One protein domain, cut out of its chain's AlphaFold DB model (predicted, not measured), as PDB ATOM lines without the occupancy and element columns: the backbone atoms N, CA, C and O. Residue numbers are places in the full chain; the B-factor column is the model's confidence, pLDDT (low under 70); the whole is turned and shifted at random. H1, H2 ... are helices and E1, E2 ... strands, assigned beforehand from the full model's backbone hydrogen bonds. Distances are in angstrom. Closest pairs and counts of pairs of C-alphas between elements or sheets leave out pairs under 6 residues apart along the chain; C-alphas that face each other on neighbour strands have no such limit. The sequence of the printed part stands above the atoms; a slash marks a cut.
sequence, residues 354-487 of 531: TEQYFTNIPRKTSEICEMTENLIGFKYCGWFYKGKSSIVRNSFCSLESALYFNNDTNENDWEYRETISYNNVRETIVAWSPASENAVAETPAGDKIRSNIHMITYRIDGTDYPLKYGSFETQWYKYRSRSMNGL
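AT A GLANCE: This is residues 354 to 487 of the 531 residues of the protein "PASTA domain-containing protein" of Ruminococcus sp (UniProt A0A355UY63). A narrow three-stranded sheet is folded over into an arch: its two longest strands, E1 and E5, run side by side and both bend sharply, and E2 pairs with E1 beyond the bend. The short helix H1 packs over the last part of E1, while the small hairpin E3 and E4 and the end strand E6 lie at opposite ends of the long axis. The 134 printed residues hold one named helix and six named strands, in the order E1, H1, E2, E3, E4, E5, E6; the larger sheet has the order E2, E1, E5, all antiparallel. The class is mostly strand, with 57 residues in named elements, under half of those printed. The whole is elongated, 60 by 37 by 27 A, and only just compact, close to loose, with a radius of gyration of the C-alphas of 16.9 A.

HOW THE PARTS SIT: After residues 354 to 368, which hold no named element, comes E1, residues 369 to 385, the inner strand of a twisted sheet; it bends by 102 degrees at residue 377. Its antiparallel neighbour E5, residues 469 to 481, bends by 102 degrees at residue 473; N 370 and O 480 are 2.9 A apart and N 471 and O 379 3.0 A, within hydrogen-bond range. H1, residues 399 to 405, is on this sheet at a height of 9.5 A, over E1 and along the strands, at 7 degrees to E1 on the local plane; the closest C-alphas of E1 and H1, those of Trp 383 and Leu 399, are 6.3 A apart. Every O i to N i+4 pair in H1 is within hydrogen-bond range. E2, residues 414 to 421, is an edge strand antiparallel to E1, with N 384 and O 415 2.8 A apart, within hydrogen-bond range. E3, residues 457 to 460, and E4, residues 463 to 466, form an antiparallel hairpin, with N 465 and O 458 2.8 A apart, within hydrogen-bond range. E4 runs on into E5 at 48 degrees. Residues 450 to 451 pair antiparallel with residues 469 to 470 of E5. E5 runs on into E6, residues 484 to 487, at 25 degrees; E6 pairs with no named strand.

IN THESE COORDINATES: E1 begins at C-alpha 369, (121.606, 222.602, 132.917), and measures 31.2 A from first to last C-alpha. H1 measures 10.0 A, E2 21.9 A and E5 27.0 A. E3 begins at C-alpha 457, (135.760, 204.791, 164.899), and E6 ends at C-alpha 487, (107.865, 231.611, 125.945).

THE WHOLE: The two C-alphas farthest apart, those of Asp 461 and Leu 487, are 61.3 A apart. The printed part has no cut. The links E1 to H1, 13 residues, and E2 to E3, 35 residues, are long. The mean pLDDT of the printed part is 73.1; residues 388 to 394, residue 397 and residues 422 to 472 are under 70.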
ATOM      1  N   THR A 354     122.451 226.918 141.692       93.44
ATOM      2  CA  THR A 354     123.669 226.098 141.793       93.44
ATOM      3  C   THR A 354     123.444 224.961 142.781       93.44
ATOM      4  O   THR A 354     123.059 225.186 143.928       93.44
ATOM      5  N   GLU A 355     123.707 223.733 142.353       89.75
ATOM      6  CA  GLU A 355     123.515 222.550 143.182       89.75
ATOM      7  C   GLU A 355     124.597 222.464 144.268       89.75
ATOM      8  O   GLU A 355     125.771 222.782 144.057       89.75
ATOM      9  N   GLN A 356     124.185 222.054 145.468       86.81
ATOM     10  CA  GLN A 356     125.022 222.122 146.671       86.81
ATOM     11  C   GLN A 356     126.150 221.077 146.680       86.81
ATOM     12  O   GLN A 356     127.172 221.282 147.334       86.81
ATOM     13  N   TYR A 357     125.977 219.977 145.942       87.38
ATOM     14  CA  TYR A 357     126.774 218.754 146.051       87.38
ATOM     15  C   TYR A 357     127.305 218.305 144.686       87.38
ATOM     16  O   TYR A 357     126.709 218.592 143.646       87.38
ATOM     17  N   PHE A 358     128.429 217.593 144.689       88.06
ATOM     18  CA  PHE A 358     128.997 216.985 143.485       88.06
ATOM     19  C   PHE A 358     128.360 215.620 143.234       88.06
ATOM     20  O   PHE A 358     128.125 214.880 144.183       88.06
ATOM     21  N   THR A 359     128.205 215.217 141.977       86.75
ATOM     22  CA  THR A 359     127.860 213.835 141.604       86.75
ATOM     23  C   THR A 359     128.917 213.231 140.682       86.75
ATOM     24  O   THR A 359     129.603 213.958 139.962       86.75
ATOM     25  N   ASN A 360     129.052 211.904 140.680       85.31
ATOM     26  CA  ASN A 360     129.868 211.190 139.693       85.31
ATOM     27  C   ASN A 360     129.091 210.805 138.416       85.31
ATOM     28  O   ASN A 360     129.663 210.187 137.519       85.31
ATOM     29  N   ILE A 361     127.805 211.170 138.315       87.56
ATOM     30  CA  ILE A 361     126.964 210.912 137.141       87.56
ATOM     31  C   ILE A 361     127.006 212.135 136.204       87.56
ATOM     32  O   ILE A 361     126.407 213.167 136.523       87.56
ATOM     33  N   PRO A 362     127.674 212.058 135.034       90.44
ATOM     34  CA  PRO A 362     127.730 213.179 134.104       90.44
ATOM     35  C   PRO A 362     126.360 213.426 133.460       90.44
ATOM     36  O   PRO A 362     125.758 212.538 132.854       90.44
ATOM     37  N   ARG A 363     125.880 214.668 133.544       92.25
ATOM     38  CA  ARG A 363     124.701 215.169 132.825       92.25
ATOM     39  C   ARG A 363     125.100 215.967 131.589       92.25
ATOM     40  O   ARG A 363     126.076 216.717 131.600       92.25
ATOM     41  N   LYS A 364     124.288 215.840 130.536       94.25
ATOM     42  CA  LYS A 364     124.397 216.636 129.307       94.25
ATOM     43  C   LYS A 364     124.083 218.109 129.602       94.25
ATOM     44  O   LYS A 364     123.065 218.411 130.226       94.25
ATOM     45  N   THR A 365     124.928 219.013 129.116       94.19
ATOM     46  CA  THR A 365     124.699 220.461 129.185       94.19
ATOM     47  C   THR A 365     123.605 220.914 128.211       94.19
ATOM     48  O   THR A 365     123.379 220.306 127.161       94.19
ATOM     49  N   SER A 366     122.870 221.960 128.584       95.38
ATOM     50  CA  SER A 366     121.733 222.513 127.836       95.38
ATOM     51  C   SER A 366     121.374 223.913 128.346       95.38
ATOM     52  O   SER A 366     121.917 224.368 129.349       95.38
ATOM     53  N   GLU A 367     120.394 224.570 127.721       94.56
ATOM     54  CA  GLU A 367     119.867 225.875 128.161       94.56
ATOM     55  C   GLU A 367     119.386 225.904 129.628       94.56
ATOM     56  O   GLU A 367     119.279 226.987 130.203       94.56
ATOM     57  N   ILE A 368     119.094 224.738 130.223       96.19
ATOM     58  CA  ILE A 368     118.543 224.562 131.579       96.19
ATOM     59  C   ILE A 368     119.484 223.835 132.558       96.19
ATOM     60  O   ILE A 368     119.133 223.663 133.725       96.19
ATOM     61  N   CYS A 369     120.661 223.384 132.110       96.00
ATOM     62  CA  CYS A 369     121.606 222.602 132.917       96.00
ATOM     63  C   CYS A 369     123.046 222.865 132.460       96.00
ATOM     64  O   CYS A 369     123.397 222.576 131.315       96.00
ATOM     65  N   GLU A 370     123.886 223.375 133.353       96.94
ATOM     66  CA  GLU A 370     125.253 223.807 133.061       96.94
ATOM     67  C   GLU A 370     126.218 223.257 134.118       96.94
ATOM     68  O   GLU A 370     125.921 223.290 135.310       96.94
ATOM     69  N   MET A 371     127.368 222.732 133.692       95.88
ATOM     70  CA  MET A 371     128.401 222.223 134.598       95.88
ATOM     71  C   MET A 371     129.239 223.393 135.124       95.88
ATOM     72  O   MET A 371     129.858 224.100 134.334       95.88
ATOM     73  N   THR A 372     129.268 223.592 136.441       95.31
ATOM     74  CA  THR A 372     129.995 224.695 137.092       95.31
ATOM     75  C   THR A 372     131.390 224.292 137.554       95.31
ATOM     76  O   THR A 372     132.296 225.117 137.547       95.31
ATOM     77  N   GLU A 373     131.571 223.037 137.972       92.94
ATOM     78  CA  GLU A 373     132.850 222.507 138.457       92.94
ATOM     79  C   GLU A 373     133.034 221.066 137.951       92.94
ATOM     80  O   GLU A 373     132.079 220.288 137.919       92.94
ATOM     81  N   ASN A 374     134.263 220.705 137.574       92.50
ATOM     82  CA  ASN A 374     134.676 219.339 137.244       92.50
ATOM     83  C   ASN A 374     136.028 219.076 137.915       92.50
ATOM     84  O   ASN A 374     137.003 219.761 137.614       92.50
ATOM     85  N   LEU A 375     136.073 218.123 138.846       89.69
ATOM     86  CA  LEU A 375     137.238 217.826 139.678       89.69
ATOM     87  C   LEU A 375     137.527 216.323 139.670       89.69
ATOM     88  O   LEU A 375     136.607 215.513 139.735       89.69
ATOM     89  N   ILE A 376     138.803 215.937 139.646       86.25
ATOM     90  CA  ILE A 376     139.223 214.534 139.770       86.25
ATOM     91  C   ILE A 376     139.801 214.316 141.168       86.25
ATOM     92  O   ILE A 376     140.611 215.115 141.641       86.25
ATOM     93  N   GLY A 377     139.372 213.254 141.849       79.00
ATOM     94  CA  GLY A 377     139.907 212.887 143.160       79.00
ATOM     95  C   GLY A 377     138.923 212.130 144.044       79.00
ATOM     96  O   GLY A 377     137.861 211.677 143.609       79.00
ATOM     97  N   PHE A 378     139.280 212.014 145.321       76.44
ATOM     98  CA  PHE A 378     138.442 211.407 146.351       76.44
ATOM     99  C   PHE A 378     137.458 212.450 146.894       76.44
ATOM    100  O   PHE A 378     137.883 213.498 147.391       76.44
ATOM    101  N   LYS A 379     136.148 212.171 146.841       78.44
ATOM    102  CA  LYS A 379     135.127 212.978 147.517       78.44
ATOM    103  C   LYS A 379     135.080 212.604 148.988       78.44
ATOM    104  O   LYS A 379     134.561 211.550 149.348       78.44
ATOM    105  N   TYR A 380     135.588 213.487 149.837       77.00
ATOM    106  CA  TYR A 380     135.360 213.440 151.277       77.00
ATOM    107  C   TYR A 380     134.040 214.115 151.609       77.00
ATOM    108  O   TYR A 380     133.751 215.186 151.077       77.00
ATOM    109  N   CYS A 381     133.264 213.522 152.508       75.81
ATOM    110  CA  CYS A 381     131.974 214.075 152.900       75.81
ATOM    111  C   CYS A 381     131.566 213.689 154.326       75.81
ATOM    112  O   CYS A 381     132.134 212.777 154.935       75.81
ATOM    113  N   GLY A 382     130.593 214.430 154.855       77.31
ATOM    114  CA  GLY A 382     129.982 214.197 156.158       77.31
ATOM    115  C   GLY A 382     129.296 215.443 156.712       77.31
ATOM    116  O   GLY A 382     129.422 216.543 156.170       77.31
ATOM    117  N   TRP A 383     128.592 215.259 157.821       79.62
ATOM    118  CA  TRP A 383     127.992 216.316 158.625       79.62
ATOM    119  C   TRP A 383     129.045 216.942 159.538       79.62
ATOM    120  O   TRP A 383     129.743 216.237 160.265       79.62
ATOM    121  N   PHE A 384     129.160 218.264 159.502       82.38
ATOM    122  CA  PHE A 384     130.047 219.067 160.335       82.38
ATOM    123  C   PHE A 384     129.235 220.058 161.165       82.38
ATOM    124  O   PHE A 384     128.217 220.576 160.711       82.38
ATOM    125  N   TYR A 385     129.715 220.359 162.364       86.44
ATOM    126  CA  TYR A 385     129.130 221.383 163.219       86.44
ATOM    127  C   TYR A 385     129.474 222.784 162.682       86.44
ATOM    128  O   TYR A 385     130.632 223.062 162.357       86.44
ATOM    129  N   LYS A 386     128.472 223.666 162.578       87.25
ATOM    130  CA  LYS A 386     128.621 225.053 162.088       87.25
ATOM    131  C   LYS A 386     129.212 225.995 163.134       87.25
ATOM    132  O   LYS A 386     129.856 226.987 162.792       87.25
ATOM    133  N   GLY A 387     128.970 225.715 164.413       80.06
ATOM    134  CA  GLY A 387     129.440 226.544 165.517       80.06
ATOM    135  C   GLY A 387     130.944 226.404 165.782       80.06
ATOM    136  O   GLY A 387     131.594 225.430 165.413       80.06
ATOM    137  N   LYS A 388     131.518 227.372 166.503       67.94
ATOM    138  CA  LYS A 388     132.942 227.366 166.886       67.94
ATOM    139  C   LYS A 388     133.177 226.584 168.187       67.94
ATOM    140  O   LYS A 388     133.610 227.158 169.182       67.94
ATOM    141  N   SER A 389     132.876 225.283 168.190       64.12
ATOM    142  CA  SER A 389     133.190 224.398 169.326       64.12
ATOM    143  C   SER A 389     134.619 223.859 169.233       64.12
ATOM    144  O   SER A 389     135.042 223.352 168.198       64.12
ATOM    145  N   SER A 390     135.367 223.923 170.338       55.78
ATOM    146  CA  SER A 390     136.698 223.306 170.457       55.78
ATOM    147  C   SER A 390     136.646 221.792 170.714       55.78
ATOM    148  O   SER A 390     137.690 221.133 170.636       55.78
ATOM    149  N   ILE A 391     135.452 221.263 171.010       54.94
ATOM    150  CA  ILE A 391     135.163 219.856 171.322       54.94
ATOM    151  C   ILE A 391     134.701 219.122 170.055       54.94
ATOM    152  O   ILE A 391     135.240 218.067 169.723       54.94
ATOM    153  N   VAL A 392     133.767 219.710 169.298       59.06
ATOM    154  CA  VAL A 392     133.169 219.094 168.100       59.06
ATOM    155  C   VAL A 392     134.081 219.273 166.878       59.06
ATOM    156  O   VAL A 392     133.843 220.100 166.003       59.06
ATOM    157  N   ARG A 393     135.181 218.509 166.840       57.06
ATOM    158  CA  ARG A 393     136.204 218.568 165.770       57.06
ATOM    159  C   ARG A 393     135.988 217.583 164.620       57.06
ATOM    160  O   ARG A 393     136.707 217.649 163.625       57.06
ATOM    161  N   ASN A 394     135.050 216.655 164.773       66.12
ATOM    162  CA  ASN A 394     134.857 215.538 163.857       66.12
ATOM    163  C   ASN A 394     133.727 215.823 162.858       66.12
ATOM    164  O   ASN A 394     132.742 216.482 163.191       66.12
ATOM    165  N   SER A 395     133.861 215.274 161.651       72.62
ATOM    166  CA  SER A 395     132.701 214.981 160.807       72.62
ATOM    167  C   SER A 395     131.925 213.789 161.375       72.62
ATOM    168  O   SER A 395     132.480 212.993 162.134       72.62
ATOM    169  N   PHE A 396     130.673 213.633 160.957       73.31
ATOM    170  CA  PHE A 396     129.852 212.448 161.204       73.31
ATOM    171  C   PHE A 396     129.194 211.976 159.902       73.31
ATOM    172  O   PHE A 396     129.045 212.741 158.949       73.31
ATOM    173  N   CYS A 397     128.824 210.700 159.834       69.12
ATOM    174  CA  CYS A 397     128.322 210.073 158.612       69.12
ATOM    175  C   CYS A 397     126.846 210.379 158.324       69.12
ATOM    176  O   CYS A 397     126.496 210.735 157.201       69.12
ATOM    177  N   SER A 398     126.003 210.314 159.354       72.44
ATOM    178  CA  SER A 398     124.603 210.724 159.336       72.44
ATOM    179  C   SER A 398     124.364 211.845 160.347       72.44
ATOM    180  O   SER A 398     125.091 211.966 161.337       72.44
ATOM    181  N   LEU A 399     123.321 212.643 160.115       79.31
ATOM    182  CA  LEU A 399     122.864 213.656 161.068       79.31
ATOM    183  C   LEU A 399     122.436 213.010 162.396       79.31
ATOM    184  O   LEU A 399     122.787 213.501 163.460       79.31
ATOM    185  N   GLU A 400     121.790 211.844 162.333       77.88
ATOM    186  CA  GLU A 400     121.466 211.002 163.493       77.88
ATOM    187  C   GLU A 400     122.708 210.662 164.336       77.88
ATOM    188  O   GLU A 400     122.698 210.857 165.550       77.88
ATOM    189  N   SER A 401     123.810 210.239 163.701       75.19
ATOM    190  CA  SER A 401     125.080 209.992 164.402       75.19
ATOM    191  C   SER A 401     125.642 211.280 165.009       75.19
ATOM    192  O   SER A 401     126.111 211.277 166.145       75.19
ATOM    193  N   ALA A 402     125.582 212.389 164.268       78.81
ATOM    194  CA  ALA A 402     126.055 213.688 164.736       78.81
ATOM    195  C   ALA A 402     125.323 214.134 166.014       78.81
ATOM    196  O   ALA A 402     125.970 214.522 166.984       78.81
ATOM    197  N   LEU A 403     123.997 213.993 166.053       82.81
ATOM    198  CA  LEU A 403     123.172 214.306 167.222       82.81
ATOM    199  C   LEU A 403     123.417 213.323 168.376       82.81
ATOM    200  O   LEU A 403     123.658 213.755 169.498       82.81
ATOM    201  N   TYR A 404     123.447 212.014 168.105       80.81
ATOM    202  CA  TYR A 404     123.667 210.977 169.123       80.81
ATOM    203  C   TYR A 404     124.990 211.156 169.890       80.81
ATOM    204  O   TYR A 404     125.050 210.942 171.103       80.81
ATOM    205  N   PHE A 405     126.059 211.572 169.203       75.94
ATOM    206  CA  PHE A 405     127.354 211.849 169.834       75.94
ATOM    207  C   PHE A 405     127.464 213.261 170.442       75.94
ATOM    208  O   PHE A 405     128.380 213.497 171.229       75.94
ATOM    209  N   ASN A 406     126.548 214.182 170.123       80.75
ATOM    210  CA  ASN A 406     126.561 215.584 170.560       80.75
ATOM    211  C   ASN A 406     125.131 216.019 170.951       80.75
ATOM    212  O   ASN A 406     124.518 216.870 170.303       80.75
ATOM    213  N   ASN A 407     124.573 215.381 171.990       83.62
ATOM    214  CA  ASN A 407     123.164 215.517 172.411       83.62
ATOM    215  C   ASN A 407     122.773 216.920 172.933       83.62
ATOM    216  O   ASN A 407     121.618 217.153 173.278       83.62
ATOM    217  N   ASP A 408     123.734 217.837 173.035       85.19
ATOM    218  CA  ASP A 408     123.558 219.265 173.303       85.19
ATOM    219  C   ASP A 408     123.293 220.097 172.030       85.19
ATOM    220  O   ASP A 408     123.000 221.288 172.128       85.19
ATOM    221  N   THR A 409     123.365 219.475 170.849       87.25
ATOM    222  CA  THR A 409     123.130 220.096 169.535       87.25
ATOM    223  C   THR A 409     121.796 219.669 168.915       87.25
ATOM    224  O   THR A 409     121.218 218.643 169.272       87.25
ATOM    225  N   ASN A 410     121.303 220.454 167.956       89.94
ATOM    226  CA  ASN A 410     120.105 220.177 167.160       89.94
ATOM    227  C   ASN A 410     120.428 220.142 165.657       89.94
ATOM    228  O   ASN A 410     121.495 220.583 165.237       89.94
ATOM    229  N   GLU A 411     119.497 219.663 164.824       88.31
ATOM    230  CA  GLU A 411     119.689 219.529 163.367       88.31
ATOM    231  C   GLU A 411     120.209 220.814 162.697       88.31
ATOM    232  O   GLU A 411     121.093 220.763 161.840       88.31
ATOM    233  N   ASN A 412     119.730 221.980 163.141       91.50
ATOM    234  CA  ASN A 412     120.117 223.272 162.578       91.50
ATOM    235  C   ASN A 412     121.540 223.711 162.951       91.50
ATOM    236  O   ASN A 412     122.028 224.667 162.351       91.50
ATOM    237  N   ASP A 413     122.232 223.021 163.861       89.31
ATOM    238  CA  ASP A 413     123.633 223.298 164.197       89.31
ATOM    239  C   ASP A 413     124.618 222.613 163.236       89.31
ATOM    240  O   ASP A 413     125.799 222.968 163.196       89.31
ATOM    241  N   TRP A 414     124.141 221.673 162.417       87.38
ATOM    242  CA  TRP A 414     124.956 220.869 161.508       87.38
ATOM    243  C   TRP A 414     124.795 221.288 160.043       87.38
ATOM    244  O   TRP A 414     123.772 221.828 159.622       87.38
ATOM    245  N   GLU A 415     125.824 221.041 159.242       87.25
ATOM    246  CA  GLU A 415     125.788 221.142 157.783       87.25
ATOM    247  C   GLU A 415     126.534 219.970 157.153       87.25
ATOM    248  O   GLU A 415     127.619 219.592 157.592       87.25
ATOM    249  N   TYR A 416     125.961 219.389 156.104       84.50
ATOM    250  CA  TYR A 416     126.668 218.412 155.292       84.50
ATOM    251  C   TYR A 416     127.602 219.150 154.322       84.50
ATOM    252  O   TYR A 416     127.165 220.029 153.581       84.50
ATOM    253  N   ARG A 417     128.896 218.806 154.333       82.31
ATOM    254  CA  ARG A 417     129.902 219.392 153.431       82.31
ATOM    255  C   ARG A 417     130.619 218.319 152.636       82.31
ATOM    256  O   ARG A 417     130.874 217.222 153.131       82.31
ATOM    257  N   GLU A 418     131.023 218.693 151.429       82.06
ATOM    258  CA  GLU A 418     131.828 217.866 150.532       82.06
ATOM    259  C   GLU A 418     133.166 218.543 150.222       82.06
ATOM    260  O   GLU A 418     133.305 219.764 150.278       82.06
ATOM    261  N   THR A 419     134.187 217.749 149.921       80.38
ATOM    262  CA  THR A 419     135.509 218.237 149.518       80.38
ATOM    263  C   THR A 419     136.149 217.209 148.598       80.38
ATOM    264  O   THR A 419     136.498 216.115 149.044       80.38
ATOM    265  N   ILE A 420     136.322 217.553 147.321       81.31
ATOM    266  CA  ILE A 420     137.102 216.733 146.387       81.31
ATOM    267  C   ILE A 420     138.583 217.015 146.641       81.31
ATOM    268  O   ILE A 420     138.993 218.174 146.701       81.31
ATOM    269  N   SER A 421     139.397 215.980 146.843       76.31
ATOM    270  CA  SER A 421     140.825 216.165 147.100       76.31
ATOM    271  C   SER A 421     141.660 214.982 146.624       76.31
ATOM    272  O   SER A 421     141.403 213.836 146.991       76.31
ATOM    273  N   TYR A 422     142.696 215.288 145.845       67.31
ATOM    274  CA  TYR A 422     143.704 214.337 145.376       67.31
ATOM    275  C   TYR A 422     144.729 214.011 146.483       67.31
ATOM    276  O   TYR A 422     144.991 212.855 146.798       67.31
ATOM    277  N   ASN A 423     145.229 215.039 147.178       55.25
ATOM    278  CA  ASN A 423     146.409 214.957 148.055       55.25
ATOM    279  C   ASN A 423     146.203 214.227 149.403       55.25
ATOM    280  O   ASN A 423     147.155 214.088 150.170       55.25
ATOM    281  N   ASN A 424     144.974 213.828 149.748       54.00
ATOM    282  CA  ASN A 424     144.617 213.394 151.108       54.00
ATOM    283  C   ASN A 424     144.599 211.868 151.333       54.00
ATOM    284  O   ASN A 424     144.370 211.435 152.464       54.00
ATOM    285  N   VAL A 425     144.861 211.048 150.308       50.78
ATOM    286  CA  VAL A 425     145.066 209.596 150.470       50.78
ATOM    287  C   VAL A 425     146.549 209.277 150.316       50.78
ATOM    288  O   VAL A 425     147.137 209.519 149.268       50.78
ATOM    289  N   ARG A 426     147.164 208.692 151.351       50.19
ATOM    290  CA  ARG A 426     148.428 207.965 151.171       50.19
ATOM    291  C   ARG A 426     148.101 206.590 150.606       50.19
ATOM    292  O   ARG A 426     147.230 205.916 151.145       50.19
ATOM    293  N   GLU A 427     148.849 206.153 149.603       46.91
ATOM    294  CA  GLU A 427     148.687 204.872 148.890       46.91
ATOM    295  C   GLU A 427     148.742 203.621 149.800       46.91
ATOM    296  O   GLU A 427     148.309 202.537 149.425       46.91
ATOM    297  N   THR A 428     149.210 203.771 151.044       49.12
ATOM    298  CA  THR A 428     149.218 202.731 152.085       49.12
ATOM    299  C   THR A 428     147.984 202.725 153.001       49.12
ATOM    300  O   THR A 428     147.802 201.783 153.769       49.12
ATOM    301  N   ILE A 429     147.107 203.735 152.936       50.25
ATOM    302  CA  ILE A 429     145.862 203.845 153.723       50.25
ATOM    303  C   ILE A 429     144.669 203.502 152.816       50.25
ATOM    304  O   ILE A 429     143.765 204.301 152.588       50.25
ATOM    305  N   VAL A 430     144.702 202.289 152.258       47.78
ATOM    306  CA  VAL A 430     143.715 201.770 151.284       47.78
ATOM    307  C   VAL A 430     143.010 200.517 151.845       47.78
ATOM    308  O   VAL A 430     142.406 199.721 151.130       47.78
ATOM    309  N   ALA A 431     143.048 200.347 153.171       48.28
ATOM    310  CA  ALA A 431     142.300 199.329 153.908       48.28
ATOM    311  C   ALA A 431     140.814 199.728 154.038       48.28
ATOM    312  O   ALA A 431     140.340 200.105 155.111       48.28
ATOM    313  N   TRP A 432     140.091 199.674 152.914       51.09
ATOM    314  CA  TRP A 432     138.653 199.947 152.818       51.09
ATOM    315  C   TRP A 432     137.825 198.846 153.491       51.09
ATOM    316  O   TRP A 432     137.266 197.975 152.818       51.09
ATOM    317  N   SER A 433     137.710 198.886 154.816       47.69
ATOM    318  CA  SER A 433     136.735 198.057 155.526       47.69
ATOM    319  C   SER A 433     135.312 198.489 155.150       47.69
ATOM    320  O   SER A 433     135.003 199.683 155.235       47.69
ATOM    321  N   PRO A 434     134.420 197.559 154.765       46.66
ATOM    322  CA  PRO A 434     132.984 197.810 154.777       46.66
ATOM    323  C   PRO A 434     132.537 198.137 156.206       46.66
ATOM    324  O   PRO A 434     132.972 197.471 157.145       46.66
ATOM    325  N   ALA A 435     131.633 199.104 156.375       49.22
ATOM    326  CA  ALA A 435     130.850 199.192 157.604       49.22
ATOM    327  C   ALA A 435     130.007 197.908 157.697       49.22
ATOM    328  O   ALA A 435     129.108 197.697 156.881       49.22
ATOM    329  N   SER A 436     130.364 197.007 158.618       47.97
ATOM    330  CA  SER A 436     129.820 195.641 158.666       47.97
ATOM    331  C   SER A 436     128.346 195.583 159.060       47.97
ATOM    332  O   SER A 436     127.687 194.578 158.807       47.97
ATOM    333  N   GLU A 437     127.828 196.662 159.645       46.09
ATOM    334  CA  GLU A 437     126.427 196.837 160.002       46.09
ATOM    335  C   GLU A 437     125.943 198.186 159.448       46.09
ATOM    336  O   GLU A 437     126.538 199.226 159.712       46.09
ATOM    337  N   ASN A 438     124.870 198.149 158.654       44.03
ATOM    338  CA  ASN A 438     124.005 199.277 158.288       44.03
ATOM    339  C   ASN A 438     124.674 200.622 157.920       44.03
ATOM    340  O   ASN A 438     124.480 201.619 158.609       44.03
ATOM    341  N   ALA A 439     125.305 200.693 156.743       44.75
ATOM    342  CA  ALA A 439     124.752 201.504 155.643       44.75
ATOM    343  C   ALA A 439     125.597 201.416 154.360       44.75
ATOM    344  O   ALA A 439     126.797 201.697 154.366       44.75
ATOM    345  N   VAL A 440     124.934 201.203 153.217       49.50
ATOM    346  CA  VAL A 440     125.359 201.878 151.981       49.50
ATOM    347  C   VAL A 440     124.901 203.323 152.141       49.50
ATOM    348  O   VAL A 440     123.790 203.672 151.756       49.50
ATOM    349  N   ALA A 441     125.716 204.128 152.823       56.62
ATOM    350  CA  ALA A 441     125.441 205.544 152.985       56.62
ATOM    351  C   ALA A 441     125.540 206.190 151.601       56.62
ATOM    352  O   ALA A 441     126.623 206.260 151.017       56.62
ATOM    353  N   GLU A 442     124.396 206.592 151.062       63.22
ATOM    354  CA  GLU A 442     124.340 207.472 149.905       63.22
ATOM    355  C   GLU A 442     124.520 208.915 150.390       63.22
ATOM    356  O   GLU A 442     124.063 209.288 151.476       63.22
ATOM    357  N   THR A 443     125.230 209.731 149.612       64.81
ATOM    358  CA  THR A 443     125.264 211.184 149.832       64.81
ATOM    359  C   THR A 443     123.843 211.759 149.709       64.81
ATOM    360  O   THR A 443     122.974 211.132 149.098       64.81
ATOM    361  N   PRO A 444     123.583 213.001 150.151       64.75
ATOM    362  CA  PRO A 444     122.369 213.731 149.773       64.75
ATOM    363  C   PRO A 444     122.180 213.913 148.248       64.75
ATOM    364  O   PRO A 444     121.125 214.374 147.824       64.75
ATOM    365  N   ALA A 445     123.179 213.555 147.426       61.34
ATOM    366  CA  ALA A 445     123.118 213.494 145.963       61.34
ATOM    367  C   ALA A 445     122.974 212.058 145.395       61.34
ATOM    368  O   ALA A 445     122.975 211.884 144.178       61.34
ATOM    369  N   GLY A 446     122.841 211.030 146.243       65.62
ATOM    370  CA  GLY A 446     122.648 209.628 145.845       65.62
ATOM    371  C   GLY A 446     123.930 208.826 145.565       65.62
ATOM    372  O   GLY A 446     123.851 207.650 145.210       65.62
ATOM    373  N   ASP A 447     125.125 209.409 145.708       68.12
ATOM    374  CA  ASP A 447     126.372 208.688 145.415       68.12
ATOM    375  C   ASP A 447     126.711 207.703 146.541       68.12
ATOM    376  O   ASP A 447     126.750 208.071 147.714       68.12
ATOM    377  N   LYS A 448     127.040 206.456 146.194       66.19
ATOM    378  CA  LYS A 448     127.393 205.412 147.170       66.19
ATOM    379  C   LYS A 448     128.792 205.635 147.737       66.19
ATOM    380  O   LYS A 448     129.785 205.475 147.023       66.19
ATOM    381  N   ILE A 449     128.876 205.951 149.026       62.28
ATOM    382  CA  ILE A 449     130.140 206.233 149.712       62.28
ATOM    383  C   ILE A 449     130.708 204.960 150.372       62.28
ATOM    384  O   ILE A 449     129.983 203.998 150.635       62.28
ATOM    385  N   ARG A 450     132.015 204.937 150.669       59.81
ATOM    386  CA  ARG A 450     132.668 203.905 151.496       59.81
ATOM    387  C   ARG A 450     133.468 204.549 152.638       59.81
ATOM    388  O   ARG A 450     133.835 205.719 152.590       59.81
ATOM    389  N   SER A 451     133.750 203.796 153.693       54.19
ATOM    390  CA  SER A 451     134.590 204.226 154.818       54.19
ATOM    391  C   SER A 451     136.077 204.145 154.446       54.19
ATOM    392  O   SER A 451     136.603 203.048 154.267       54.19
ATOM    393  N   ASN A 452     136.758 205.294 154.328       49.88
ATOM    394  CA  ASN A 452     138.156 205.360 153.864       49.88
ATOM    395  C   ASN A 452     139.201 205.501 154.988       49.88
ATOM    396  O   ASN A 452     140.378 205.231 154.768       49.88
ATOM    397  N   ILE A 453     138.796 205.933 156.188       50.09
ATOM    398  CA  ILE A 453     139.698 206.166 157.327       50.09
ATOM    399  C   ILE A 453     139.244 205.321 158.517       50.09
ATOM    400  O   ILE A 453     138.334 205.679 159.259       50.09
ATOM    401  N   HIS A 454     139.949 204.212 158.735       42.88
ATOM    402  CA  HIS A 454     139.738 203.316 159.877       42.88
ATOM    403  C   HIS A 454     140.218 203.914 161.221       42.88
ATOM    404  O   HIS A 454     140.001 203.320 162.275       42.88
ATOM    405  N   MET A 455     140.893 205.074 161.185       44.25
ATOM    406  CA  MET A 455     141.644 205.655 162.309       44.25
ATOM    407  C   MET A 455     140.782 206.306 163.397       44.25
ATOM    408  O   MET A 455     141.285 206.522 164.495       44.25
ATOM    409  N   ILE A 456     139.518 206.643 163.111       50.28
ATOM    410  CA  ILE A 456     138.596 207.200 164.112       50.28
ATOM    411  C   ILE A 456     137.218 206.549 163.951       50.28
ATOM    412  O   ILE A 456     136.346 207.034 163.228       50.28
ATOM    413  N   THR A 457     137.058 205.415 164.628       54.19
ATOM    414  CA  THR A 457     135.760 204.791 164.899       54.19
ATOM    415  C   THR A 457     135.451 204.938 166.387       54.19
ATOM    416  O   THR A 457     136.342 204.778 167.223       54.19
ATOM    417  N   TYR A 458     134.203 205.251 166.738       58.16
ATOM    418  CA  TYR A 458     133.730 205.080 168.114       58.16
ATOM    419  C   TYR A 458     133.177 203.669 168.267       58.16
ATOM    420  O   TYR A 458     132.280 203.288 167.519       58.16
ATOM    421  N   ARG A 459     133.679 202.900 169.238       58.34
ATOM    422  CA  ARG A 459     133.148 201.566 169.530       58.34
ATOM    423  C   ARG A 459     132.095 201.635 170.631       58.34
ATOM    424  O   ARG A 459     132.417 202.040 171.747       58.34
ATOM    425  N   ILE A 460     130.870 201.210 170.329       55.72
ATOM    426  CA  ILE A 460     129.752 201.127 171.282       55.72
ATOM    427  C   ILE A 460     129.199 199.705 171.235       55.72
ATOM    428  O   ILE A 460     128.931 199.189 170.157       55.72
ATOM    429  N   ASP A 461     129.119 199.052 172.397       63.56
ATOM    430  CA  ASP A 461     128.585 197.695 172.622       63.56
ATOM    431  C   ASP A 461     129.115 196.562 171.709       63.56
ATOM    432  O   ASP A 461     128.639 195.430 171.755       63.56
ATOM    433  N   GLY A 462     130.178 196.834 170.946       57.84
ATOM    434  CA  GLY A 462     130.839 195.908 170.026       57.84
ATOM    435  C   GLY A 462     130.993 196.478 168.614       57.84
ATOM    436  O   GLY A 462     132.022 196.223 167.984       57.84
ATOM    437  N   THR A 463     130.036 197.293 168.171       58.03
ATOM    438  CA  THR A 463     129.946 197.902 166.835       58.03
ATOM    439  C   THR A 463     130.843 199.141 166.722       58.03
ATOM    440  O   THR A 463     130.941 199.937 167.658       58.03
ATOM    441  N   ASP A 464     131.520 199.300 165.580       58.00
ATOM    442  CA  ASP A 464     132.437 200.412 165.287       58.00
ATOM    443  C   ASP A 464     131.760 201.454 164.370       58.00
ATOM    444  O   ASP A 464     131.437 201.156 163.222       58.00
ATOM    445  N   TYR A 465     131.587 202.689 164.852       55.75
ATOM    446  CA  TYR A 465     130.934 203.797 164.140       55.75
ATOM    447  C   TYR A 465     131.965 204.710 163.443       55.75
ATOM    448  O   TYR A 465     132.674 205.449 164.135       55.75
ATOM    449  N   PRO A 466     132.086 204.694 162.099       55.31
ATOM    450  CA  PRO A 466     133.043 205.524 161.358       55.31
ATOM    451  C   PRO A 466     132.628 207.001 161.244       55.31
ATOM    452  O   PRO A 466     131.517 207.329 160.835       55.31
ATOM    453  N   LEU A 467     133.568 207.910 161.528       57.00
ATOM    454  CA  LEU A 467     133.328 209.363 161.526       57.00
ATOM    455  C   LEU A 467     133.518 210.060 160.170       57.00
ATOM    456  O   LEU A 467     133.035 211.175 159.972       57.00
ATOM    457  N   LYS A 468     134.241 209.451 159.222       58.78
ATOM    458  CA  LYS A 468     134.522 210.077 157.922       58.78
ATOM    459  C   LYS A 468     134.413 209.084 156.773       58.78
ATOM    460  O   LYS A 468     134.938 207.973 156.838       58.78
ATOM    461  N   TYR A 469     133.737 209.524 155.719       63.00
ATOM    462  CA  TYR A 469     133.436 208.737 154.533       63.00
ATOM    463  C   TYR A 469     134.122 209.344 153.301       63.00
ATOM    464  O   TYR A 469     134.379 210.552 153.234       63.00
ATOM    465  N   GLY A 470     134.450 208.478 152.341       64.31
ATOM    466  CA  GLY A 470     135.137 208.819 151.102       64.31
ATOM    467  C   GLY A 470     134.618 208.010 149.910       64.31
ATOM    468  O   GLY A 470     134.289 206.829 150.030       64.31
ATOM    469  N   SER A 471     134.545 208.630 148.739       66.88
ATOM    470  CA  SER A 471     134.365 207.890 147.488       66.88
ATOM    471  C   SER A 471     135.666 207.216 147.040       66.88
ATOM    472  O   SER A 471     136.742 207.541 147.537       66.88
ATOM    473  N   PHE A 472     135.598 206.362 146.016       65.38
ATOM    474  CA  PHE A 472     136.772 206.108 145.176       65.38
ATOM    475  C   PHE A 472     137.230 207.389 144.462       65.38
ATOM    476  O   PHE A 472     136.448 208.335 144.312       65.38
ATOM    477  N   GLU A 473     138.472 207.402 143.983       73.50
ATOM    478  CA  GLU A 473     138.904 208.390 142.999       73.50
ATOM    479  C   GLU A 473     138.072 208.245 141.719       73.50
ATOM    480  O   GLU A 473     137.935 207.152 141.169       73.50
ATOM    481  N   THR A 474     137.470 209.346 141.276       78.81
ATOM    482  CA  THR A 474     136.715 209.437 140.022       78.81
ATOM    483  C   THR A 474     136.572 210.911 139.620       78.81
ATOM    484  O   THR A 474     137.064 211.801 140.321       78.81
ATOM    485  N   GLN A 475     135.913 211.173 138.493       88.31
ATOM    486  CA  GLN A 475     135.487 212.515 138.104       88.31
ATOM    487  C   GLN A 475     134.222 212.914 138.878       88.31
ATOM    488  O   GLN A 475     133.286 212.124 139.018       88.31
ATOM    489  N   TRP A 476     134.216 214.147 139.377       88.94
ATOM    490  CA  TRP A 476     133.162 214.744 140.185       88.94
ATOM    491  C   TRP A 476     132.681 216.029 139.534       88.94
ATOM    492  O   TRP A 476     133.439 216.986 139.381       88.94
ATOM    493  N   TYR A 477     131.400 216.050 139.199       91.50
ATOM    494  CA  TYR A 477     130.757 217.135 138.481       91.50
ATOM    495  C   TYR A 477     129.797 217.872 139.407       91.50
ATOM    496  O   TYR A 477     129.002 217.254 140.120       91.50
ATOM    497  N   LYS A 478     129.829 219.198 139.358       92.50
ATOM    498  CA  LYS A 478     128.841 220.067 139.996       92.50
ATOM    499  C   LYS A 478     128.136 220.873 138.921       92.50
ATOM    500  O   LYS A 478     128.750 221.242 137.918       92.50
ATOM    501  N   TYR A 479     126.853 221.130 139.125       94.69
ATOM    502  CA  TYR A 479     125.995 221.754 138.128       94.69
ATOM    503  C   TYR A 479     125.227 222.933 138.716       94.69
ATOM    504  O   TYR A 479     125.017 223.030 139.923       94.69
ATOM    505  N   ARG A 480     124.742 223.796 137.828       96.25
ATOM    506  CA  ARG A 480     123.606 224.679 138.080       96.25
ATOM    507  C   ARG A 480     122.471 224.329 137.128       96.25
ATOM    508  O   ARG A 480     122.707 223.950 135.978       96.25
ATOM    509  N   SER A 481     121.243 224.447 137.612       95.75
ATOM    510  CA  SER A 481     120.022 224.163 136.856       95.75
ATOM    511  C   SER A 481     119.011 225.305 136.986       95.75
ATOM    512  O   SER A 481     119.065 226.097 137.928       95.75
ATOM    513  N   ARG A 482     118.120 225.442 136.000       97.06
ATOM    514  CA  ARG A 482     117.038 226.443 135.978       97.06
ATOM    515  C   ARG A 482     115.822 225.912 135.226       97.06
ATOM    516  O   ARG A 482     115.971 225.052 134.362       97.06
ATOM    517  N   SER A 483     114.627 226.419 135.513       95.44
ATOM    518  CA  SER A 483     113.415 226.082 134.754       95.44
ATOM    519  C   SER A 483     113.220 227.020 133.564       95.44
ATOM    520  O   SER A 483     113.637 228.177 133.602       95.44
ATOM    521  N   MET A 484     112.545 226.548 132.513       94.62
ATOM    522  CA  MET A 484     111.893 227.441 131.550       94.62
ATOM    523  C   MET A 484     110.544 227.855 132.148       94.62
ATOM    524  O   MET A 484     109.719 226.996 132.453       94.62
ATOM    525  N   ASN A 485     110.344 229.153 132.345       92.62
ATOM    526  CA  ASN A 485     109.149 229.721 132.969       92.62
ATOM    527  C   ASN A 485     108.052 230.013 131.936       92.62
ATOM    528  O   ASN A 485     106.871 229.985 132.270       92.62
ATOM    529  N   GLY A 486     108.438 230.295 130.689       91.06
ATOM    530  CA  GLY A 486     107.512 230.592 129.603       91.06
ATOM    531  C   GLY A 486     108.219 230.877 128.281       91.06
ATOM    532  O   GLY A 486     109.443 230.785 128.171       91.06
ATOM    533  N   LEU A 487     107.420 231.222 127.277       94.44
ATOM    534  CA  LEU A 487     107.865 231.611 125.945       94.44
ATOM    535  C   LEU A 487     107.052 232.833 125.514       94.44
ATOM    536  O   LEU A 487     105.829 232.763 125.404       94.44
TER     537      LEU A 487